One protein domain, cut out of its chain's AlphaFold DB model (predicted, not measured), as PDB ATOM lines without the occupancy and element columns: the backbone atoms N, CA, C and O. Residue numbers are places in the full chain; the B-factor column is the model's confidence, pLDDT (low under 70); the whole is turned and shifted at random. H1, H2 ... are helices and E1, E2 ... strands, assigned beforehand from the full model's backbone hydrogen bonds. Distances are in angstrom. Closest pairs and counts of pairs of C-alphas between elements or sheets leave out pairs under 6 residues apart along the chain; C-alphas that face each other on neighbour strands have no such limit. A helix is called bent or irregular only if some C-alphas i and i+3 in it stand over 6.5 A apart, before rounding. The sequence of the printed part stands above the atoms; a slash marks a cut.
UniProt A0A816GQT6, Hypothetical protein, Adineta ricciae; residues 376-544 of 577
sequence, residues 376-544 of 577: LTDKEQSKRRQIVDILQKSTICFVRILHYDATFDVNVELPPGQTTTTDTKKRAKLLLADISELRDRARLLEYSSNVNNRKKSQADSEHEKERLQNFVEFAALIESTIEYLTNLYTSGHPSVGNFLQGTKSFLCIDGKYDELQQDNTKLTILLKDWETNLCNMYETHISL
ATOM      1  N   LEU A 376     169.891 161.384 132.334       76.44
ATOM      2  CA  LEU A 376     169.763 160.998 130.930       76.44
ATOM      3  C   LEU A 376     171.063 160.389 130.410       76.44
ATOM      4  O   LEU A 376     171.038 159.323 129.804       76.44
ATOM      5  N   THR A 377     172.203 161.021 130.691       72.12
ATOM      6  CA  THR A 377     173.519 160.527 130.269       72.12
ATOM      7  C   THR A 377     173.825 159.158 130.878       72.12
ATOM      8  O   THR A 377     174.316 158.272 130.179       72.12
ATOM      9  N   ASP A 378     173.488 158.942 132.147       72.38
ATOM     10  CA  ASP A 378     173.689 157.670 132.839       72.38
ATOM     11  C   ASP A 378     172.772 156.573 132.284       72.38
ATOM     12  O   ASP A 378     173.236 155.458 132.022       72.38
ATOM     13  N   LYS A 379     171.492 156.883 132.030       72.75
ATOM     14  CA  LYS A 379     170.558 155.963 131.358       72.75
ATOM     15  C   LYS A 379     171.048 155.600 129.957       72.75
ATOM     16  O   LYS A 379     171.064 154.423 129.600       72.75
ATOM     17  N   GLU A 380     171.507 156.584 129.189       71.06
ATOM     18  CA  GLU A 380     172.054 156.385 127.847       71.06
ATOM     19  C   GLU A 380     173.306 155.515 127.852       71.06
ATOM     20  O   GLU A 380     173.422 154.563 127.076       71.06
ATOM     21  N   GLN A 381     174.239 155.791 128.761       69.94
ATOM     22  CA  GLN A 381     175.421 154.959 128.934       69.94
ATOM     23  C   GLN A 381     175.054 153.545 129.382       69.94
ATOM     24  O   GLN A 381     175.672 152.589 128.915       69.94
ATOM     25  N   SER A 382     174.046 153.389 130.243       75.12
ATOM     26  CA  SER A 382     173.549 152.079 130.666       75.12
ATOM     27  C   SER A 382     173.008 151.278 129.481       75.12
ATOM     28  O   SER A 382     173.405 150.127 129.302       75.12
ATOM     29  N   LYS A 383     172.174 151.880 128.623       80.38
ATOM     30  CA  LYS A 383     171.646 151.225 127.411       80.38
ATOM     31  C   LYS A 383     172.758 150.858 126.422       80.38
ATOM     32  O   LYS A 383     172.781 149.741 125.911       80.38
ATOM     33  N   ARG A 384     173.741 151.746 126.207       78.06
ATOM     34  CA  ARG A 384     174.924 151.444 125.375       78.06
ATOM     35  C   ARG A 384     175.731 150.268 125.922       78.06
ATOM     36  O   ARG A 384     176.149 149.412 125.148       78.06
ATOM     37  N   ARG A 385     175.942 150.205 127.242       80.25
ATOM     38  CA  ARG A 385     176.631 149.074 127.888       80.25
ATOM     39  C   ARG A 385     175.846 147.777 127.718       80.25
ATOM     40  O   ARG A 385     176.445 146.791 127.318       80.25
ATOM     41  N   GLN A 386     174.525 147.798 127.897       83.06
ATOM     42  CA  GLN A 386     173.682 146.618 127.673       83.06
ATOM     43  C   GLN A 386     173.780 146.083 126.239       83.06
ATOM     44  O   GLN A 386     173.944 144.881 126.060       83.06
ATOM     45  N   ILE A 387     173.747 146.953 125.221       85.94
ATOM     46  CA  ILE A 387     173.957 146.545 123.817       85.94
ATOM     47  C   ILE A 387     175.317 145.852 123.653       85.94
ATOM     48  O   ILE A 387     175.409 144.790 123.033       85.94
ATOM     49  N   VAL A 388     176.374 146.435 124.228       85.38
ATOM     50  CA  VAL A 388     177.726 145.863 124.179       85.38
ATOM     51  C   VAL A 388     177.781 144.508 124.882       85.38
ATOM     52  O   VAL A 388     178.340 143.576 124.313       85.38
ATOM     53  N   ASP A 389     177.178 144.373 126.060       85.81
ATOM     54  CA  ASP A 389     177.169 143.126 126.826       85.81
ATOM     55  C   ASP A 389     176.436 142.008 126.063       85.81
ATOM     56  O   ASP A 389     176.940 140.884 125.972       85.81
ATOM     57  N   ILE A 390     175.291 142.323 125.437       88.94
ATOM     58  CA  ILE A 390     174.522 141.369 124.618       88.94
ATOM     59  C   ILE A 390     175.349 140.871 123.431       88.94
ATOM     60  O   ILE A 390     175.392 139.662 123.185       88.94
ATOM     61  N   LEU A 391     176.005 141.780 122.702       90.06
ATOM     62  CA  LEU A 391     176.829 141.413 121.550       90.06
ATOM     63  C   LEU A 391     178.119 140.705 121.961       90.06
ATOM     64  O   LEU A 391     178.595 139.842 121.233       90.06
ATOM     65  N   GLN A 392     178.706 141.057 123.103       88.25
ATOM     66  CA  GLN A 392     179.960 140.462 123.546       88.25
ATOM     67  C   GLN A 392     179.763 138.999 123.931       88.25
ATOM     68  O   GLN A 392     180.537 138.140 123.500       88.25
ATOM     69  N   LYS A 393     178.750 138.709 124.755       88.62
ATOM     70  CA  LYS A 393     178.433 137.338 125.146       88.62
ATOM     71  C   LYS A 393     177.007 137.215 125.667       88.62
ATOM     72  O   LYS A 393     176.736 137.549 126.816       88.62
ATOM     73  N   SER A 394     176.126 136.611 124.881       90.25
ATOM     74  CA  SER A 394     174.767 136.287 125.322       90.25
ATOM     75  C   SER A 394     174.316 134.913 124.842       90.25
ATOM     76  O   SER A 394     174.861 134.341 123.898       90.25
ATOM     77  N   THR A 395     173.347 134.339 125.552       91.06
ATOM     78  CA  THR A 395     172.669 133.099 125.159       91.06
ATOM     79  C   THR A 395     171.209 133.401 124.863       91.06
ATOM     80  O   THR A 395     170.507 133.933 125.716       91.06
ATOM     81  N   ILE A 396     170.752 133.044 123.669       92.31
ATOM     82  CA  ILE A 396     169.403 133.290 123.171       92.31
ATOM     83  C   ILE A 396     168.615 131.985 123.230       92.31
ATOM     84  O   ILE A 396     169.065 130.956 122.722       92.31
ATOM     85  N   CYS A 397     167.434 132.015 123.841       91.25
ATOM     86  CA  CYS A 397     166.510 130.884 123.881       91.25
ATOM     87  C   CYS A 397     165.096 131.358 123.548       91.25
ATOM     88  O   CYS A 397     164.631 132.328 124.140       91.25
ATOM     89  N   PHE A 398     164.385 130.653 122.670       91.19
ATOM     90  CA  PHE A 398     162.982 130.957 122.382       91.19
ATOM     91  C   PHE A 398     162.066 130.217 123.346       91.19
ATOM     92  O   PHE A 398     162.273 129.039 123.635       91.19
ATOM     93  N   VAL A 399     161.047 130.892 123.853       89.00
ATOM     94  CA  VAL A 399     160.066 130.317 124.771       89.00
ATOM     95  C   VAL A 399     158.670 130.450 124.212       89.00
ATOM     96  O   VAL A 399     158.342 131.408 123.521       89.00
ATOM     97  N   ARG A 400     157.832 129.471 124.540       84.19
ATOM     98  CA  ARG A 400     156.408 129.526 124.241       84.19
ATOM     99  C   ARG A 400     155.665 130.138 125.421       84.19
ATOM    100  O   ARG A 400     155.787 129.647 126.544       84.19
ATOM    101  N   ILE A 401     154.856 131.153 125.150       80.69
ATOM    102  CA  ILE A 401     153.935 131.735 126.119       80.69
ATOM    103  C   ILE A 401     152.595 131.004 125.999       80.69
ATOM    104  O   ILE A 401     151.960 130.961 124.946       80.69
ATOM    105  N   LEU A 402     152.158 130.392 127.099       65.31
ATOM    106  CA  LEU A 402     150.877 129.691 127.185       65.31
ATOM    107  C   LEU A 402     149.742 130.704 127.433       65.31
ATOM    108  O   LEU A 402     149.206 130.801 128.535       65.31
ATOM    109  N   HIS A 403     149.392 131.474 126.404       59.66
ATOM    110  CA  HIS A 403     148.151 132.256 126.332       59.66
ATOM    111  C   HIS A 403     147.261 131.741 125.189       59.66
ATOM    112  O   HIS A 403     147.698 130.896 124.410       59.66
ATOM    113  N   TYR A 404     146.010 132.219 125.120       49.44
ATOM    114  CA  TYR A 404     144.972 131.743 124.186       49.44
ATOM    115  C   TYR A 404     145.413 131.711 122.706       49.44
ATOM    116  O   TYR A 404     144.906 130.869 121.973       49.44
ATOM    117  N   ASP A 405     146.398 132.527 122.310       57.91
ATOM    118  CA  ASP A 405     146.901 132.627 120.929       57.91
ATOM    119  C   ASP A 405     148.303 132.016 120.705       57.91
ATOM    120  O   ASP A 405     148.913 132.260 119.671       57.91
ATOM    121  N   ALA A 406     148.839 131.236 121.657       57.31
ATOM    122  CA  ALA A 406     150.147 130.564 121.565       57.31
ATOM    123  C   ALA A 406     151.264 131.419 120.920       57.31
ATOM    124  O   ALA A 406     151.786 131.095 119.855       57.31
ATOM    125  N   THR A 407     151.657 132.503 121.588       75.06
ATOM    126  CA  THR A 407     152.733 133.385 121.122       75.06
ATOM    127  C   THR A 407     154.114 132.900 121.578       75.06
ATOM    128  O   THR A 407     154.253 132.221 122.601       75.06
ATOM    129  N   PHE A 408     155.152 133.243 120.812       85.56
ATOM    130  CA  PHE A 408     156.550 133.001 121.178       85.56
ATOM    131  C   PHE A 408     157.219 134.287 121.666       85.56
ATOM    132  O   PHE A 408     156.859 135.384 121.251       85.56
ATOM    133  N   ASP A 409     158.205 134.132 122.542       87.31
ATOM    134  CA  ASP A 409     159.052 135.208 123.059       87.31
ATOM    135  C   ASP A 409     160.506 134.719 123.126       87.31
ATOM    136  O   ASP A 409     160.806 133.543 122.883       87.31
ATOM    137  N   VAL A 410     161.426 135.618 123.444       89.62
ATOM    138  CA  VAL A 410     162.853 135.349 123.560       89.62
ATOM    139  C   VAL A 410     163.329 135.610 124.982       89.62
ATOM    140  O   VAL A 410     162.959 136.585 125.621       89.62
ATOM    141  N   ASN A 411     164.206 134.739 125.463       89.38
ATOM    142  CA  ASN A 411     165.024 134.971 126.639       89.38
ATOM    143  C   ASN A 411     166.463 135.185 126.176       89.38
ATOM    144  O   ASN A 411     167.109 134.240 125.713       89.38
ATOM    145  N   VAL A 412     166.974 136.406 126.334       87.19
ATOM    146  CA  VAL A 412     168.403 136.696 126.176       87.19
ATOM    147  C   VAL A 412     169.045 136.700 127.559       87.19
ATOM    148  O   VAL A 412     168.756 137.549 128.401       87.19
ATOM    149  N   GLU A 413     169.890 135.704 127.811       88.00
ATOM    150  CA  GLU A 413     170.594 135.512 129.074       88.00
ATOM    151  C   GLU A 413     172.036 136.015 128.977       88.00
ATOM    152  O   GLU A 413     172.822 135.551 128.145       88.00
ATOM    153  N   LEU A 414     172.400 136.919 129.887       82.69
ATOM    154  CA  LEU A 414     173.774 137.391 130.049       82.69
ATOM    155  C   LEU A 414     174.550 136.510 131.050       82.69
ATOM    156  O   LEU A 414     173.969 135.999 132.021       82.69
ATOM    157  N   PRO A 415     175.867 136.304 130.855       70.56
ATOM    158  CA  PRO A 415     176.691 135.530 131.773       70.56
ATOM    159  C   PRO A 415     176.720 136.165 133.178       70.56
ATOM    160  O   PRO A 415     176.752 137.389 133.318       70.56
ATOM    161  N   PRO A 416     176.725 135.351 134.253       57.19
ATOM    162  CA  PRO A 416     176.756 135.864 135.618       57.19
ATOM    163  C   PRO A 416     178.089 136.578 135.880       57.19
ATOM    164  O   PRO A 416     179.134 135.935 135.948       57.19
ATOM    165  N   GLY A 417     178.037 137.906 136.024       52.47
ATOM    166  CA  GLY A 417     179.204 138.738 136.339       52.47
ATOM    167  C   GLY A 417     179.217 140.151 135.747       52.47
ATOM    168  O   GLY A 417     180.121 140.902 136.095       52.47
ATOM    169  N   GLN A 418     178.260 140.533 134.891       50.53
ATOM    170  CA  GLN A 418     178.300 141.829 134.184       50.53
ATOM    171  C   GLN A 418     177.268 142.882 134.624       50.53
ATOM    172  O   GLN A 418     177.382 144.035 134.229       50.53
ATOM    173  N   THR A 419     176.317 142.568 135.508       42.59
ATOM    174  CA  THR A 419     175.356 143.569 136.009       42.59
ATOM    175  C   THR A 419     175.759 144.104 137.383       42.59
ATOM    176  O   THR A 419     175.827 143.358 138.357       42.59
ATOM    177  N   THR A 420     175.987 145.418 137.470       41.41
ATOM    178  CA  THR A 420     176.316 146.182 138.691       41.41
ATOM    179  C   THR A 420     175.133 146.408 139.640       41.41
ATOM    180  O   THR A 420     175.226 147.232 140.547       41.41
ATOM    181  N   THR A 421     174.012 145.709 139.471       39.00
ATOM    182  CA  THR A 421     172.859 145.823 140.369       39.00
ATOM    183  C   THR A 421     172.927 144.771 141.474       39.00
ATOM    184  O   THR A 421     173.076 143.572 141.246       39.00
ATOM    185  N   THR A 422     172.866 145.262 142.707       36.38
ATOM    186  CA  THR A 422     173.106 144.586 143.987       36.38
ATOM    187  C   THR A 422     172.022 143.588 144.409       36.38
ATOM    188  O   THR A 422     171.719 143.510 145.591       36.38
ATOM    189  N   ASP A 423     171.481 142.778 143.497       34.00
ATOM    190  CA  ASP A 423     170.531 141.719 143.852       34.00
ATOM    191  C   ASP A 423     170.897 140.372 143.207       34.00
ATOM    192  O   ASP A 423     170.617 140.072 142.053       34.00
ATOM    193  N   THR A 424     171.557 139.541 144.017       33.53
ATOM    194  CA  THR A 424     171.581 138.067 143.991       33.53
ATOM    195  C   THR A 424     171.428 137.342 142.640       33.53
ATOM    196  O   THR A 424     170.316 137.082 142.196       33.53
ATOM    197  N   LYS A 425     172.547 136.826 142.102       38.47
ATOM    198  CA  LYS A 425     172.693 135.503 141.434       38.47
ATOM    199  C   LYS A 425     171.565 135.016 140.486       38.47
ATOM    200  O   LYS A 425     171.387 133.807 140.333       38.47
ATOM    201  N   LYS A 426     170.836 135.891 139.798       42.94
ATOM    202  CA  LYS A 426     169.977 135.528 138.662       42.94
ATOM    203  C   LYS A 426     170.618 136.085 137.399       42.94
ATOM    204  O   LYS A 426     170.997 137.250 137.371       42.94
ATOM    205  N   ARG A 427     170.779 135.245 136.369       52.31
ATOM    206  CA  ARG A 427     171.100 135.723 135.015       52.31
ATOM    207  C   ARG A 427     170.062 136.789 134.669       52.31
ATOM    208  O   ARG A 427     168.870 136.502 134.790       52.31
ATOM    209  N   ALA A 428     170.500 137.995 134.316       62.59
ATOM    210  CA  ALA A 428     169.593 138.990 133.766       62.59
ATOM    211  C   ALA A 428     168.969 138.378 132.505       62.59
ATOM    212  O   ALA A 428     169.696 137.910 131.627       62.59
ATOM    213  N   LYS A 429     167.638 138.279 132.496       76.12
ATOM    214  CA  LYS A 429     166.846 137.794 131.368       76.12
ATOM    215  C   LYS A 429     166.201 139.005 130.725       76.12
ATOM    216  O   LYS A 429     165.431 139.679 131.401       76.12
ATOM    217  N   LEU A 430     166.547 139.262 129.474       84.19
ATOM    218  CA  LEU A 430     165.904 140.281 128.652       84.19
ATOM    219  C   LEU A 430     164.857 139.606 127.767       84.19
ATOM    220  O   LEU A 430     165.117 138.517 127.239       84.19
ATOM    221  N   LEU A 431     163.700 140.249 127.639       88.56
ATOM    222  CA  LEU A 431     162.568 139.814 126.821       88.56
ATOM    223  C   LEU A 431     162.582 140.513 125.456       88.56
ATOM    224  O   LEU A 431     163.361 141.445 125.241       88.56
ATOM    225  N   LEU A 432     161.690 140.118 124.539       87.00
ATOM    226  CA  LEU A 432     161.590 140.769 123.228       87.00
ATOM    227  C   LEU A 432     161.376 142.286 123.341       87.00
ATOM    228  O   LEU A 432     162.008 143.040 122.610       87.00
ATOM    229  N   ALA A 433     160.542 142.733 124.285       85.75
ATOM    230  CA  ALA A 433     160.267 144.155 124.497       85.75
ATOM    231  C   ALA A 433     161.543 144.959 124.809       85.75
ATOM    232  O   ALA A 433     161.751 146.023 124.227       85.75
ATOM    233  N   ASP A 434     162.423 144.417 125.658       86.50
ATOM    234  CA  ASP A 434     163.697 145.055 126.006       86.50
ATOM    235  C   ASP A 434     164.624 145.125 124.781       86.50
ATOM    236  O   ASP A 434     165.280 146.136 124.534       86.50
ATOM    237  N   ILE A 435     164.662 144.057 123.973       90.44
ATOM    238  CA  ILE A 435     165.469 144.001 122.747       90.44
ATOM    239  C   ILE A 435     164.956 144.997 121.700       90.44
ATOM    240  O   ILE A 435     165.765 145.700 121.091       90.44
ATOM    241  N   SER A 436     163.640 145.106 121.511       87.31
ATOM    242  CA  SER A 436     163.043 146.077 120.591       87.31
ATOM    243  C   SER A 436     163.289 147.520 121.057       87.31
ATOM    244  O   SER A 436     163.658 148.359 120.233       87.31
ATOM    245  N   GLU A 437     163.200 147.808 122.363       86.25
ATOM    246  CA  GLU A 437     163.551 149.125 122.920       86.25
ATOM    247  C   GLU A 437     165.029 149.466 122.663       86.25
ATOM    248  O   GLU A 437     165.358 150.557 122.183       86.25
ATOM    249  N   LEU A 438     165.939 148.526 122.941       88.38
ATOM    250  CA  LEU A 438     167.368 148.705 122.685       88.38
ATOM    251  C   LEU A 438     167.665 148.867 121.189       88.38
ATOM    252  O   LEU A 438     168.555 149.639 120.837       88.38
ATOM    253  N   ARG A 439     166.925 148.187 120.302       90.75
ATOM    254  CA  ARG A 439     167.065 148.304 118.840       90.75
ATOM    255  C   ARG A 439     166.673 149.697 118.373       90.75
ATOM    256  O   ARG A 439     167.409 150.321 117.608       90.75
ATOM    257  N   ASP A 440     165.528 150.185 118.830       84.25
ATOM    258  CA  ASP A 440     165.042 151.512 118.461       84.25
ATOM    259  C   ASP A 440     165.990 152.590 118.988       84.25
ATOM    260  O   ASP A 440     166.345 153.521 118.259       84.25
ATOM    261  N   ARG A 441     166.530 152.401 120.201       81.56
ATOM    262  CA  ARG A 441     167.576 153.286 120.712       81.56
ATOM    263  C   ARG A 441     168.872 153.183 119.910       81.56
ATOM    264  O   ARG A 441     169.447 154.220 119.594       81.56
ATOM    265  N   ALA A 442     169.318 151.989 119.524       84.12
ATOM    266  CA  ALA A 442     170.515 151.807 118.702       84.12
ATOM    267  C   ALA A 442     170.414 152.564 117.367       84.12
ATOM    268  O   ALA A 442     171.371 153.236 116.979       84.12
ATOM    269  N   ARG A 443     169.237 152.551 116.722       81.50
ATOM    270  CA  ARG A 443     168.963 153.350 115.512       81.50
ATOM    271  C   ARG A 443     169.097 154.848 115.777       81.50
ATOM    272  O   ARG A 443     169.781 155.540 115.028       81.50
ATOM    273  N   LEU A 444     168.497 155.362 116.855       75.44
ATOM    274  CA  LEU A 444     168.616 156.781 117.230       75.44
ATOM    275  C   LEU A 444     170.077 157.188 117.492       75.44
ATOM    276  O   LEU A 444     170.525 158.256 117.062       75.44
ATOM    277  N   LEU A 445     170.849 156.318 118.146       73.12
ATOM    278  CA  LEU A 445     172.273 156.543 118.384       73.12
ATOM    279  C   LEU A 445     173.086 156.553 117.081       73.12
ATOM    280  O   LEU A 445     173.976 157.390 116.930       73.12
ATOM    281  N   GLU A 446     172.751 155.692 116.121       70.94
ATOM    282  CA  GLU A 446     173.366 155.704 114.793       70.94
ATOM    283  C   GLU A 446     173.098 157.036 114.070       70.94
ATOM    284  O   GLU A 446     174.034 157.672 113.574       70.94
ATOM    285  N   TYR A 447     171.852 157.521 114.081       63.38
ATOM    286  CA  TYR A 447     171.489 158.805 113.471       63.38
ATOM    287  C   TYR A 447     172.227 159.994 114.103       63.38
ATOM    288  O   TYR A 447     172.804 160.797 113.369       63.38
ATOM    289  N   SER A 448     172.266 160.088 115.437       60.62
ATOM    290  CA  SER A 448     172.966 161.178 116.148       60.62
ATOM    291  C   SER A 448     174.477 161.195 115.873       60.62
ATOM    292  O   SER A 448     175.065 162.248 115.606       60.62
ATOM    293  N   SER A 449     175.115 160.020 115.821       59.41
ATOM    294  CA  SER A 449     176.553 159.899 115.545       59.41
ATOM    295  C   SER A 449     176.953 160.406 114.151       59.41
ATOM    296  O   SER A 449     178.025 160.989 113.989       59.41
ATOM    297  N   ASN A 450     176.070 160.279 113.153       54.09
ATOM    298  CA  ASN A 450     176.324 160.766 111.795       54.09
ATOM    299  C   ASN A 450     176.299 162.308 111.691       54.09
ATOM    300  O   ASN A 450     176.855 162.857 110.741       54.09
ATOM    301  N   VAL A 451     175.681 163.014 112.648       51.84
ATOM    302  CA  VAL A 451     175.516 164.480 112.615       51.84
ATOM    303  C   VAL A 451     176.636 165.211 113.372       51.84
ATOM    304  O   VAL A 451     177.055 166.288 112.949       51.84
ATOM    305  N   ASN A 452     177.181 164.625 114.449       47.44
ATOM    306  CA  ASN A 452     178.020 165.346 115.425       47.44
ATOM    307  C   ASN A 452     179.500 164.926 115.524       47.44
ATOM    308  O   ASN A 452     180.204 165.304 116.468       47.44
ATOM    309  N   ASN A 453     180.041 164.216 114.534       45.03
ATOM    310  CA  ASN A 453     181.436 163.768 114.560       45.03
ATOM    311  C   ASN A 453     182.460 164.904 114.349       45.03
ATOM    312  O   ASN A 453     182.968 165.125 113.252       45.03
ATOM    313  N   ARG A 454     182.811 165.612 115.433       46.91
ATOM    314  CA  ARG A 454     183.975 166.526 115.489       46.91
ATOM    315  C   ARG A 454     185.005 166.202 116.583       46.91
ATOM    316  O   ARG A 454     186.035 166.866 116.619       46.91
ATOM    317  N   LYS A 455     184.765 165.233 117.483       43.94
ATOM    318  CA  LYS A 455     185.628 165.026 118.676       43.94
ATOM    319  C   LYS A 455     186.079 163.589 118.999       43.94
ATOM    320  O   LYS A 455     186.928 163.445 119.874       43.94
ATOM    321  N   LYS A 456     185.581 162.541 118.331       52.16
ATOM    322  CA  LYS A 456     186.105 161.163 118.485       52.16
ATOM    323  C   LYS A 456     187.114 160.845 117.382       52.16
ATOM    324  O   LYS A 456     187.022 161.405 116.291       52.16
ATOM    325  N   SER A 457     188.077 159.962 117.668       57.09
ATOM    326  CA  SER A 457     188.954 159.428 116.622       57.09
ATOM    327  C   SER A 457     188.084 158.738 115.563       57.09
ATOM    328  O   SER A 457     187.077 158.107 115.892       57.09
ATOM    329  N   GLN A 458     188.433 158.901 114.286       60.03
ATOM    330  CA  GLN A 458     187.623 158.387 113.178       60.03
ATOM    331  C   GLN A 458     187.416 156.863 113.279       60.03
ATOM    332  O   GLN A 458     186.319 156.377 113.030       60.03
ATOM    333  N   ALA A 459     188.432 156.141 113.761       61.28
ATOM    334  CA  ALA A 459     188.387 154.695 113.967       61.28
ATOM    335  C   ALA A 459     187.428 154.267 115.097       61.28
ATOM    336  O   ALA A 459     186.675 153.309 114.930       61.28
ATOM    337  N   ASP A 460     187.401 154.984 116.229       62.78
ATOM    338  CA  ASP A 460     186.505 154.642 117.346       62.78
ATOM    339  C   ASP A 460     185.032 154.880 116.986       62.78
ATOM    340  O   ASP A 460     184.152 154.129 117.410       62.78
ATOM    341  N   SER A 461     184.757 155.916 116.185       66.00
ATOM    342  CA  SER A 461     183.400 156.205 115.716       66.00
ATOM    343  C   SER A 461     182.896 155.185 114.695       66.00
ATOM    344  O   SER A 461     181.705 154.882 114.705       66.00
ATOM    345  N   GLU A 462     183.758 154.686 113.807       72.38
ATOM    346  CA  GLU A 462     183.380 153.658 112.830       72.38
ATOM    347  C   GLU A 462     183.072 152.327 113.523       72.38
ATOM    348  O   GLU A 462     182.039 151.719 113.252       72.38
ATOM    349  N   HIS A 463     183.895 151.929 114.495       78.38
ATOM    350  CA  HIS A 463     183.681 150.701 115.258       78.38
ATOM    351  C   HIS A 463     182.413 150.750 116.133       78.38
ATOM    352  O   HIS A 463     181.705 149.755 116.282       78.38
ATOM    353  N   GLU A 464     182.089 151.906 116.725       76.88
ATOM    354  CA  GLU A 464     180.832 152.080 117.465       76.88
ATOM    355  C   GLU A 464     179.610 152.002 116.538       76.88
ATOM    356  O   GLU A 464     178.613 151.373 116.893       76.88
ATOM    357  N   LYS A 465     179.703 152.574 115.334       81.19
ATOM    358  CA  LYS A 465     178.643 152.499 114.326       81.19
ATOM    359  C   LYS A 465     178.401 151.066 113.854       81.19
ATOM    360  O   LYS A 465     177.260 150.616 113.864       81.19
ATOM    361  N   GLU A 466     179.464 150.344 113.504       85.00
ATOM    362  CA  GLU A 466     179.387 148.933 113.108       85.00
ATOM    363  C   GLU A 466     178.721 148.089 114.204       85.00
ATOM    364  O   GLU A 466     177.820 147.301 113.937       85.00
ATOM    365  N   ARG A 467     179.083 148.323 115.472       85.81
ATOM    366  CA  ARG A 467     178.450 147.652 116.616       85.81
ATOM    367  C   ARG A 467     176.954 147.926 116.734       85.81
ATOM    368  O   ARG A 467     176.195 146.992 116.982       85.81
ATOM    369  N   LEU A 468     176.528 149.182 116.594       88.00
ATOM    370  CA  LEU A 468     175.107 149.537 116.658       88.00
ATOM    371  C   LEU A 468     174.329 148.888 115.509       88.00
ATOM    372  O   LEU A 468     173.265 148.321 115.748       88.00
ATOM    373  N   GLN A 469     174.887 148.897 114.298       89.00
ATOM    374  CA  GLN A 469     174.277 148.260 113.135       89.00
ATOM    375  C   GLN A 469     174.158 146.740 113.317       89.00
ATOM    376  O   GLN A 469     173.078 146.182 113.121       89.00
ATOM    377  N   ASN A 470     175.216 146.087 113.808       91.12
ATOM    378  CA  ASN A 470     175.198 144.659 114.136       91.12
ATOM    379  C   ASN A 470     174.111 144.329 115.172       91.12
ATOM    380  O   ASN A 470     173.438 143.308 115.057       91.12
ATOM    381  N   PHE A 471     173.885 145.195 116.168       93.44
ATOM    382  CA  PHE A 471     172.792 144.995 117.125       93.44
ATOM    383  C   PHE A 471     171.406 145.133 116.482       93.44
ATOM    384  O   PHE A 471     170.499 144.364 116.800       93.44
ATOM    385  N   VAL A 472     171.227 146.093 115.571       91.94
ATOM    386  CA  VAL A 472     169.955 146.273 114.853       91.94
ATOM    387  C   VAL A 472     169.629 145.043 114.002       91.94
ATOM    388  O   VAL A 472     168.487 144.581 114.015       91.94
ATOM    389  N   GLU A 473     170.620 144.489 113.304       93.25
ATOM    390  CA  GLU A 473     170.474 143.254 112.522       93.25
ATOM    391  C   GLU A 473     170.196 142.038 113.415       93.25
ATOM    392  O   GLU A 473     169.324 141.224 113.106       93.25
ATOM    393  N   PHE A 474     170.882 141.941 114.554       94.00
ATOM    394  CA  PHE A 474     170.647 140.908 115.559       94.00
ATOM    395  C   PHE A 474     169.208 140.929 116.095       94.00
ATOM    396  O   PHE A 474     168.546 139.890 116.133       94.00
ATOM    397  N   ALA A 475     168.695 142.104 116.468       93.62
ATOM    398  CA  ALA A 475     167.325 142.257 116.950       93.62
ATOM    399  C   ALA A 475     166.293 141.877 115.874       93.62
ATOM    400  O   ALA A 475     165.351 141.141 116.160       93.62
ATOM    401  N   ALA A 476     166.509 142.298 114.622       92.75
ATOM    402  CA  ALA A 476     165.639 141.936 113.501       92.75
ATOM    403  C   ALA A 476     165.633 140.419 113.220       92.75
ATOM    404  O   ALA A 476     164.606 139.849 112.850       92.75
ATOM    405  N   LEU A 477     166.769 139.745 113.416       94.44
ATOM    406  CA  LEU A 477     166.871 138.294 113.279       94.44
ATOM    407  C   LEU A 477     166.095 137.549 114.375       94.44
ATOM    408  O   LEU A 477     165.468 136.524 114.103       94.44
ATOM    409  N   ILE A 478     166.121 138.051 115.611       93.25
ATOM    410  CA  ILE A 478     165.305 137.510 116.705       93.25
ATOM    411  C   ILE A 478     163.818 137.661 116.377       93.25
ATOM    412  O   ILE A 478     163.076 136.684 116.474       93.25
ATOM    413  N   GLU A 479     163.399 138.853 115.950       92.56
ATOM    414  CA  GLU A 479     162.007 139.154 115.597       92.56
ATOM    415  C   GLU A 479     161.492 138.248 114.471       92.56
ATOM    416  O   GLU A 479     160.447 137.618 114.627       92.56
ATOM    417  N   SER A 480     162.256 138.086 113.384       93.25
ATOM    418  CA  SER A 480     161.863 137.191 112.285       93.25
ATOM    419  C   SER A 480     161.839 135.719 112.704       93.25
ATOM    420  O   SER A 480     160.995 134.954 112.247       93.25
ATOM    421  N   THR A 481     162.722 135.302 113.616       93.19
ATOM    422  CA  THR A 481     162.704 133.930 114.144       93.19
ATOM    423  C   THR A 481     161.432 133.663 114.946       93.19
ATOM    424  O   THR A 481     160.817 132.612 114.780       93.19
ATOM    425  N   ILE A 482     161.006 134.618 115.778       91.31
ATOM    426  CA  ILE A 482     159.740 134.539 116.521       91.31
ATOM    427  C   ILE A 482     158.553 134.484 115.557       91.31
ATOM    428  O   ILE A 482     157.655 133.666 115.750       91.31
ATOM    429  N   GLU A 483     158.563 135.301 114.503       91.38
ATOM    430  CA  GLU A 483     157.527 135.294 113.469       91.38
ATOM    431  C   GLU A 483     157.435 133.928 112.771       91.38
ATOM    432  O   GLU A 483     156.359 133.334 112.724       91.38
ATOM    433  N   TYR A 484     158.559 133.363 112.315       91.31
ATOM    434  CA  TYR A 484     158.561 132.046 111.670       91.31
ATOM    435  C   TYR A 484     158.137 130.920 112.614       91.31
ATOM    436  O   TYR A 484     157.414 130.020 112.191       91.31
ATOM    437  N   LEU A 485     158.544 130.959 113.887       89.69
ATOM    438  CA  LEU A 485     158.086 129.990 114.888       89.69
ATOM    439  C   LEU A 485     156.583 130.105 115.139       89.69
ATOM    440  O   LEU A 485     155.909 129.081 115.249       89.69
ATOM    441  N   THR A 486     156.064 131.332 115.185       87.94
ATOM    442  CA  THR A 486     154.629 131.598 115.322       87.94
ATOM    443  C   THR A 486     153.877 131.034 114.126       87.94
ATOM    444  O   THR A 486     152.976 130.227 114.325       87.94
ATOM    445  N   ASN A 487     154.306 131.349 112.903       86.50
ATOM    446  CA  ASN A 487     153.661 130.873 111.679       86.50
ATOM    447  C   ASN A 487     153.710 129.345 111.557       86.50
ATOM    448  O   ASN A 487     152.694 128.710 111.289       86.50
ATOM    449  N   LEU A 488     154.860 128.724 111.834       84.56
ATOM    450  CA  LEU A 488     154.985 127.264 111.849       84.56
ATOM    451  C   LEU A 488     154.084 126.622 112.904       84.56
ATOM    452  O   LEU A 488     153.525 125.558 112.657       84.56
ATOM    453  N   TYR A 489     153.942 127.244 114.075       81.19
ATOM    454  CA  TYR A 489     153.048 126.750 115.115       81.19
ATOM    455  C   TYR A 489     151.583 126.881 114.705       81.19
ATOM    456  O   TYR A 489     150.834 125.916 114.838       81.19
ATOM    457  N   THR A 490     151.182 128.040 114.173       78.31
ATOM    458  CA  THR A 490     149.807 128.275 113.726       78.31
ATOM    459  C   THR A 490     149.434 127.368 112.571       78.31
ATOM    460  O   THR A 490     148.349 126.820 112.604       78.31
ATOM    461  N   SER A 491     150.346 127.127 111.624       76.62
ATOM    462  CA  SER A 491     150.168 126.161 110.533       76.62
ATOM    463  C   SER A 491     150.323 124.708 110.987       76.62
ATOM    464  O   SER A 491     150.316 123.793 110.165       76.62
ATOM    465  N   GLY A 492     150.538 124.473 112.280       72.81
ATOM    466  CA  GLY A 492     150.575 123.147 112.855       72.81
ATOM    467  C   GLY A 492     151.760 122.292 112.405       72.81
ATOM    468  O   GLY A 492     151.566 121.124 112.102       72.81
ATOM    469  N   HIS A 493     152.980 122.824 112.369       78.44
ATOM    470  CA  HIS A 493     154.176 122.034 112.072       78.44
ATOM    471  C   HIS A 493     154.681 121.259 113.320       78.44
ATOM    472  O   HIS A 493     154.887 121.865 114.376       78.44
ATOM    473  N   PRO A 494     154.993 119.945 113.234       72.56
ATOM    474  CA  PRO A 494     155.370 119.122 114.400       72.56
ATOM    475  C   PRO A 494     156.679 119.530 115.086       72.56
ATOM    476  O   PRO A 494     156.885 119.282 116.273       72.56
ATOM    477  N   SER A 495     157.617 120.101 114.331       78.56
ATOM    478  CA  SER A 495     158.995 120.304 114.797       78.56
ATOM    479  C   SER A 495     159.233 121.601 115.575       78.56
ATOM    480  O   SER A 495     160.370 121.841 115.978       78.56
ATOM    481  N   VAL A 496     158.210 122.430 115.821       80.19
ATOM    482  CA  VAL A 496     158.379 123.735 116.497       80.19
ATOM    483  C   VAL A 496     159.060 123.585 117.862       80.19
ATOM    484  O   VAL A 496     159.948 124.363 118.202       80.19
ATOM    485  N   GLY A 497     158.740 122.519 118.607       78.19
ATOM    486  CA  GLY A 497     159.364 122.215 119.900       78.19
ATOM    487  C   GLY A 497     160.888 122.021 119.856       78.19
ATOM    488  O   GLY A 497     161.559 122.200 120.876       78.19
ATOM    489  N   ASN A 498     161.459 121.723 118.684       84.38
ATOM    490  CA  ASN A 498     162.902 121.538 118.515       84.38
ATOM    491  C   ASN A 498     163.690 122.853 118.600       84.38
ATOM    492  O   ASN A 498     164.901 122.827 118.818       84.38
ATOM    493  N   PHE A 499     163.011 123.989 118.441       84.31
ATOM    494  CA  PHE A 499     163.611 125.322 118.455       84.31
ATOM    495  C   PHE A 499     163.405 126.056 119.790       84.31
ATOM    496  O   PHE A 499     163.902 127.167 119.962       84.31
ATOM    497  N   LEU A 500     162.690 125.442 120.741       85.31
ATOM    498  CA  LEU A 500     162.351 126.049 122.027       85.31
ATOM    499  C   LEU A 500     163.374 125.745 123.124       85.31
ATOM    500  O   LEU A 500     164.161 124.792 123.064       85.31
ATOM    501  N   GLN A 501     163.321 126.569 124.169       79.44
ATOM    502  CA  GLN A 501     164.128 126.455 125.371       79.44
ATOM    503  C   GLN A 501     163.945 125.071 126.008       79.44
ATOM    504  O   GLN A 501     162.828 124.617 126.244       79.44
ATOM    505  N   GLY A 502     165.071 124.417 126.303       73.50
ATOM    506  CA  GLY A 502     165.126 123.020 126.745       73.50
ATOM    507  C   GLY A 502     165.642 122.079 125.657       73.50
ATOM    508  O   GLY A 502     166.300 121.095 125.989       73.50
ATOM    509  N   THR A 503     165.444 122.433 124.383       79.25
ATOM    510  CA  THR A 503     165.964 121.679 123.232       79.25
ATOM    511  C   THR A 503     167.109 122.411 122.542       79.25
ATOM    512  O   THR A 503     168.104 121.787 122.174       79.25
ATOM    513  N   LYS A 504     166.996 123.738 122.387       86.38
ATOM    514  CA  LYS A 504     167.989 124.541 121.668       86.38
ATOM    515  C   LYS A 504     168.255 125.889 122.334       86.38
ATOM    516  O   LYS A 504     167.376 126.482 122.957       86.38
ATOM    517  N   SER A 505     169.492 126.352 122.197       89.19
ATOM    518  CA  SER A 505     169.964 127.669 122.622       89.19
ATOM    519  C   SER A 505     171.027 128.139 121.642       89.19
ATOM    520  O   SER A 505     171.842 127.323 121.214       89.19
ATOM    521  N   PHE A 506     171.046 129.430 121.345       91.56
ATOM    522  CA  PHE A 506     171.990 130.037 120.414       91.56
ATOM    523  C   PHE A 506     172.960 130.927 121.171       91.56
ATOM    524  O   PHE A 506     172.574 131.595 122.131       91.56
ATOM    525  N   LEU A 507     174.215 130.944 120.745       91.12
ATOM    526  CA  LEU A 507     175.243 131.760 121.372       91.12
ATOM    527  C   LEU A 507     175.574 132.960 120.486       91.12
ATOM    528  O   LEU A 507     175.810 132.804 119.291       91.12
ATOM    529  N   CYS A 508     175.618 134.143 121.092       90.56
ATOM    530  CA  CYS A 508     176.206 135.331 120.487       90.56
ATOM    531  C   CYS A 508     177.551 135.599 121.168       90.56
ATOM    532  O   CYS A 508     177.598 135.713 122.397       90.56
ATOM    533  N   ILE A 509     178.635 135.651 120.391       88.25
ATOM    534  CA  ILE A 509     179.976 136.022 120.868       88.25
ATOM    535  C   ILE A 509     180.556 137.071 119.931       88.25
ATOM    536  O   ILE A 509     180.659 136.830 118.730       88.25
ATOM    537  N   ASP A 510     180.986 138.197 120.493       86.12
ATOM    538  CA  ASP A 510     181.627 139.300 119.769       86.12
ATOM    539  C   ASP A 510     180.858 139.715 118.498       86.12
ATOM    540  O   ASP A 510     181.431 139.936 117.433       86.12
ATOM    541  N   GLY A 511     179.529 139.789 118.610       83.75
ATOM    542  CA  GLY A 511     178.615 140.167 117.536       83.75
ATOM    543  C   GLY A 511     178.368 139.081 116.488       83.75
ATOM    544  O   GLY A 511     177.710 139.359 115.493       83.75
ATOM    545  N   LYS A 512     178.861 137.855 116.693       89.31
ATOM    546  CA  LYS A 512     178.619 136.717 115.800       89.31
ATOM    547  C   LYS A 512     177.542 135.807 116.363       89.31
ATOM    548  O   LYS A 512     177.665 135.317 117.484       89.31
ATOM    549  N   TYR A 513     176.521 135.556 115.554       92.62
ATOM    550  CA  TYR A 513     175.342 134.750 115.883       92.62
ATOM    551  C   TYR A 513     174.966 133.824 114.710       92.62
ATOM    552  O   TYR A 513     173.795 133.635 114.380       92.62
ATOM    553  N   ASP A 514     175.983 133.225 114.080       90.88
ATOM    554  CA  ASP A 514     175.867 132.402 112.865       90.88
ATOM    555  C   ASP A 514     174.890 131.227 113.030       90.88
ATOM    556  O   ASP A 514     174.135 130.903 112.114       90.88
ATOM    557  N   GLU A 515     174.864 130.595 114.210       90.88
ATOM    558  CA  GLU A 515     173.939 129.495 114.503       90.88
ATOM    559  C   GLU A 515     172.479 129.946 114.420       90.88
ATOM    560  O   GLU A 515     171.641 129.224 113.879       90.88
ATOM    561  N   LEU A 516     172.186 131.152 114.919       92.50
ATOM    562  CA  LEU A 516     170.853 131.740 114.858       92.50
ATOM    563  C   LEU A 516     170.488 132.107 113.414       92.50
ATOM    564  O   LEU A 516     169.371 131.830 112.989       92.50
ATOM    565  N   GLN A 517     171.425 132.654 112.631       91.94
ATOM    566  CA  GLN A 517     171.200 132.965 111.209       91.94
ATOM    567  C   GLN A 517     170.910 131.711 110.377       91.94
ATOM    568  O   GLN A 517     169.981 131.686 109.565       91.94
ATOM    569  N   GLN A 518     171.693 130.652 110.589       92.50
ATOM    570  CA  GLN A 518     171.502 129.379 109.897       92.50
ATOM    571  C   GLN A 518     170.148 128.764 110.235       92.50
ATOM    572  O   GLN A 518     169.468 128.247 109.352       92.50
ATOM    573  N   ASP A 519     169.749 128.805 111.502       91.38
ATOM    574  CA  ASP A 519     168.467 128.261 111.927       91.38
ATOM    575  C   ASP A 519     167.277 129.101 111.482       91.38
ATOM    576  O   ASP A 519     166.279 128.528 111.059       91.38
ATOM    577  N   ASN A 520     167.396 130.428 111.489       92.94
ATOM    578  CA  ASN A 520     166.392 131.308 110.903       92.94
ATOM    579  C   ASN A 520     166.168 130.965 109.421       92.94
ATOM    580  O   ASN A 520     165.037 130.724 109.015       92.94
ATOM    581  N   THR A 521     167.249 130.782 108.651       92.25
ATOM    582  CA  THR A 521     167.169 130.357 107.240       92.25
ATOM    583  C   THR A 521     166.483 128.995 107.090       92.25
ATOM    584  O   THR A 521     165.660 128.802 106.192       92.25
ATOM    585  N   LYS A 522     166.785 128.034 107.977       91.44
ATOM    586  CA  LYS A 522     166.109 126.726 107.987       91.44
ATOM    587  C   LYS A 522     164.624 126.862 108.302       91.44
ATOM    588  O   LYS A 522     163.839 126.180 107.660       91.44
ATOM    589  N   LEU A 523     164.243 127.709 109.257       91.88
ATOM    590  CA  LEU A 523     162.843 127.964 109.603       91.88
ATOM    591  C   LEU A 523     162.087 128.585 108.427       91.88
ATOM    592  O   LEU A 523     160.972 128.159 108.148       91.88
ATOM    593  N   THR A 524     162.704 129.509 107.686       93.00
ATOM    594  CA  THR A 524     162.107 130.087 106.473       93.00
ATOM    595  C   THR A 524     161.856 129.027 105.398       93.00
ATOM    596  O   THR A 524     160.775 128.984 104.816       93.00
ATOM    597  N   ILE A 525     162.843 128.161 105.135       92.88
ATOM    598  CA  ILE A 525     162.700 127.061 104.166       92.88
ATOM    599  C   ILE A 525     161.623 126.083 104.644       92.88
ATOM    600  O   ILE A 525     160.731 125.737 103.878       92.88
ATOM    601  N   LEU A 526     161.669 125.698 105.921       90.56
ATOM    602  CA  LEU A 526     160.726 124.765 106.527       90.56
ATOM    603  C   LEU A 526     159.287 125.277 106.446       90.56
ATOM    604  O   LEU A 526     158.398 124.511 106.094       90.56
ATOM    605  N   LEU A 527     159.062 126.560 106.739       89.56
ATOM    606  CA  LEU A 527     157.743 127.179 106.638       89.56
ATOM    607  C   LEU A 527     157.238 127.153 105.197       89.56
ATOM    608  O   LEU A 527     156.128 126.698 104.953       89.56
ATOM    609  N   LYS A 528     158.072 127.555 104.236       91.75
ATOM    610  CA  LYS A 528     157.694 127.579 102.820       91.75
ATOM    611  C   LYS A 528     157.375 126.184 102.272       91.75
ATOM    612  O   LYS A 528     156.401 126.011 101.533       91.75
ATOM    613  N   ASP A 529     158.196 125.196 102.616       89.81
ATOM    614  CA  ASP A 529     157.987 123.806 102.211       89.81
ATOM    615  C   ASP A 529     156.709 123.250 102.857       89.81
ATOM    616  O   ASP A 529     155.913 122.588 102.190       89.81
ATOM    617  N   TRP A 530     156.468 123.576 104.130       87.88
ATOM    618  CA  TRP A 530     155.262 123.173 104.850       87.88
ATOM    619  C   TRP A 530     153.994 123.784 104.265       87.88
ATOM    620  O   TRP A 530     153.048 123.053 103.995       87.88
ATOM    621  N   GLU A 531     153.981 125.090 104.001       86.25
ATOM    622  CA  GLU A 531     152.853 125.779 103.365       86.25
ATOM    623  C   GLU A 531     152.537 125.179 101.991       86.25
ATOM    624  O   GLU A 531     151.381 124.895 101.683       86.25
ATOM    625  N   THR A 532     153.570 124.906 101.186       87.19
ATOM    626  CA  THR A 532     153.405 124.270  99.871       87.19
ATOM    627  C   THR A 532     152.787 122.876 100.004       87.19
ATOM    628  O   THR A 532     151.871 122.524  99.258       87.19
ATOM    629  N   ASN A 533     153.255 122.088 100.974       83.75
ATOM    630  CA  ASN A 533     152.711 120.761 101.243       83.75
ATOM    631  C   ASN A 533     151.262 120.837 101.734       83.75
ATOM    632  O   ASN A 533     150.412 120.138 101.190       83.75
ATOM    633  N   LEU A 534     150.954 121.715 102.696       78.25
ATOM    634  CA  LEU A 534     149.591 121.947 103.183       78.25
ATOM    635  C   LEU A 534     148.641 122.310 102.037       78.25
ATOM    636  O   LEU A 534     147.578 121.704 101.917       78.25
ATOM    637  N   CYS A 535     149.035 123.224 101.148       82.12
ATOM    638  CA  CYS A 535     148.232 123.587  99.979       82.12
ATOM    639  C   CYS A 535     147.956 122.386  99.063       82.12
ATOM    640  O   CYS A 535     146.796 122.113  98.759       82.12
ATOM    641  N   ASN A 536     148.989 121.624  98.684       81.94
ATOM    642  CA  ASN A 536     148.828 120.423  97.852       81.94
ATOM    643  C   ASN A 536     147.886 119.391  98.501       81.94
ATOM    644  O   ASN A 536     147.135 118.678  97.828       81.94
ATOM    645  N   MET A 537     147.904 119.308  99.828       73.50
ATOM    646  CA  MET A 537     147.036 118.407 100.578       73.50
ATOM    647  C   MET A 537     145.601 118.887 100.656       73.50
ATOM    648  O   MET A 537     144.684 118.085 100.518       73.50
ATOM    649  N   TYR A 538     145.383 120.186 100.822       78.31
ATOM    650  CA  TYR A 538     144.043 120.753 100.762       78.31
ATOM    651  C   TYR A 538     143.422 120.607  99.367       78.31
ATOM    652  O   TYR A 538     142.215 120.389  99.261       78.31
ATOM    653  N   GLU A 539     144.231 120.631  98.305       79.62
ATOM    654  CA  GLU A 539     143.771 120.350  96.941       79.62
ATOM    655  C   GLU A 539     143.383 118.877  96.730       79.62
ATOM    656  O   GLU A 539     142.361 118.582  96.109       79.62
ATOM    657  N   THR A 540     144.175 117.941  97.256       79.25
ATOM    658  CA  THR A 540     143.939 116.492  97.095       79.25
ATOM    659  C   THR A 540     142.878 115.947  98.052       79.25
ATOM    660  O   THR A 540     142.115 115.041  97.703       79.25
ATOM    661  N   HIS A 541     142.782 116.525  99.245       75.12
ATOM    662  CA  HIS A 541     141.922 116.093 100.336       75.12
ATOM    663  C   HIS A 541     141.155 117.284 100.912       75.12
ATOM    664  O   HIS A 541     141.363 117.700 102.048       75.12
ATOM    665  N   ILE A 542     140.193 117.797 100.142       77.12
ATOM    666  CA  ILE A 542     139.418 119.002 100.488       77.12
ATOM    667  C   ILE A 542     138.742 118.930 101.863       77.12
ATOM    668  O   ILE A 542     138.538 119.952 102.512       77.12
ATOM    669  N   SER A 543     138.425 117.724 102.343       75.12
ATOM    670  CA  SER A 543     137.830 117.501 103.664       75.12
ATOM    671  C   SER A 543     138.737 117.921 104.822       75.12
ATOM    672  O   SER A 543     138.246 118.128 105.927       75.12
ATOM    673  N   LEU A 544     140.040 118.066 104.576       70.69
ATOM    674  CA  LEU A 544     140.983 118.590 105.552       70.69
ATOM    675  C   LEU A 544     140.722 120.084 105.837       70.69
ATOM    676  O   LEU A 544     140.878 120.534 106.963       70.69
TER     677      LEU A 544
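What this domain is: This is residues 376 to 544 of the 577 residues of the protein "Hypothetical protein" of Adineta ricciae (UniProt A0A816GQT6). One long helix, H3, makes the spine of an elongated model: H2 folds back beside it in a helical hairpin, and H5 packs beside its residues 477 to 488 and runs on until residues 535 to 543 stick out. A small sheet of three strands lies over H3, and H1 leads into it; the helices H1, H3 and H5 on one face of the sheet make two layers. The printed part has 169 residues with five named helices and three named strands, in the order H1 E1 E2 H2 H3 H4 E3 H5; the sheet runs E2 E1 E3, antiparallel, and the class is mostly helix. The whole is loose, with a radius of gyration of the C-alphas of 19.3 A and spans of 68 by 39 by 26 A.

How they stand to each other: H1, residues 376 to 392, is on the sheet but over none of its strands. E1, residues 393 to 401, and E2, residues 407 to 413, form an antiparallel hairpin; N 397 and O 411 are 2.9 A apart, within hydrogen-bond range. E3, residues 506 to 509, is the other, antiparallel neighbour of E1, with N 396 and O 506 at 2.8 A. H3, residues 458 to 490, is the hub, touching the four other helices, and lies over E2 at a height over the sheet of 6.9 A. H2, residues 432 to 452, touches H3 at a shallow tilt of 29 degrees, opposite ways; the closest C-alphas, of Arg 439 and Val 472, are 5.3 A apart. H5, residues 514 to 540, touches H3 at a shallow tilt of 28 degrees, the same way; the closest C-alphas, of Thr 481 and Asn 520, are 5.6 A apart. H1 touches H3 with residues 387 to 391 alone, the C-alphas of Ile 387 and Phe 471 being closest at 7.0 A. H4, residues 494 to 499, only just touches H3, with 3 pairs of C-alphas within 8 A, the closest those of Tyr 489 and Val 496 at 6.3 A. Every O i to N i+4 pair is within hydrogen-bond range in H1, H3 and H5; H2 has 16 of 17, and H4 0 of 2 but 2 of 3 O i to N i+3 pairs.

Where its parts are: H1 begins at C-alpha 376 (169.763, 160.998, 130.930) and is 24.1 A long. E1 is 25.1 A, E2 19.7 A and H2 30.6 A. H3 measures 48.3 A. H4 is irregular, C-alphas 494 and 497 being 7.5 A apart. H5, 39.0 A, ends at C-alpha 540 (143.939, 116.492, 97.095).

The domain as a whole: The C-alphas of Lys 455 and Ser 543 are farthest apart, 69.1 A. The printed part has no cut, and the link from E2 to H2, 18 residues, is long. pLDDT is under 70 at 34 residues: 381, 402 to 406, 416 to 428 and 447 to 461.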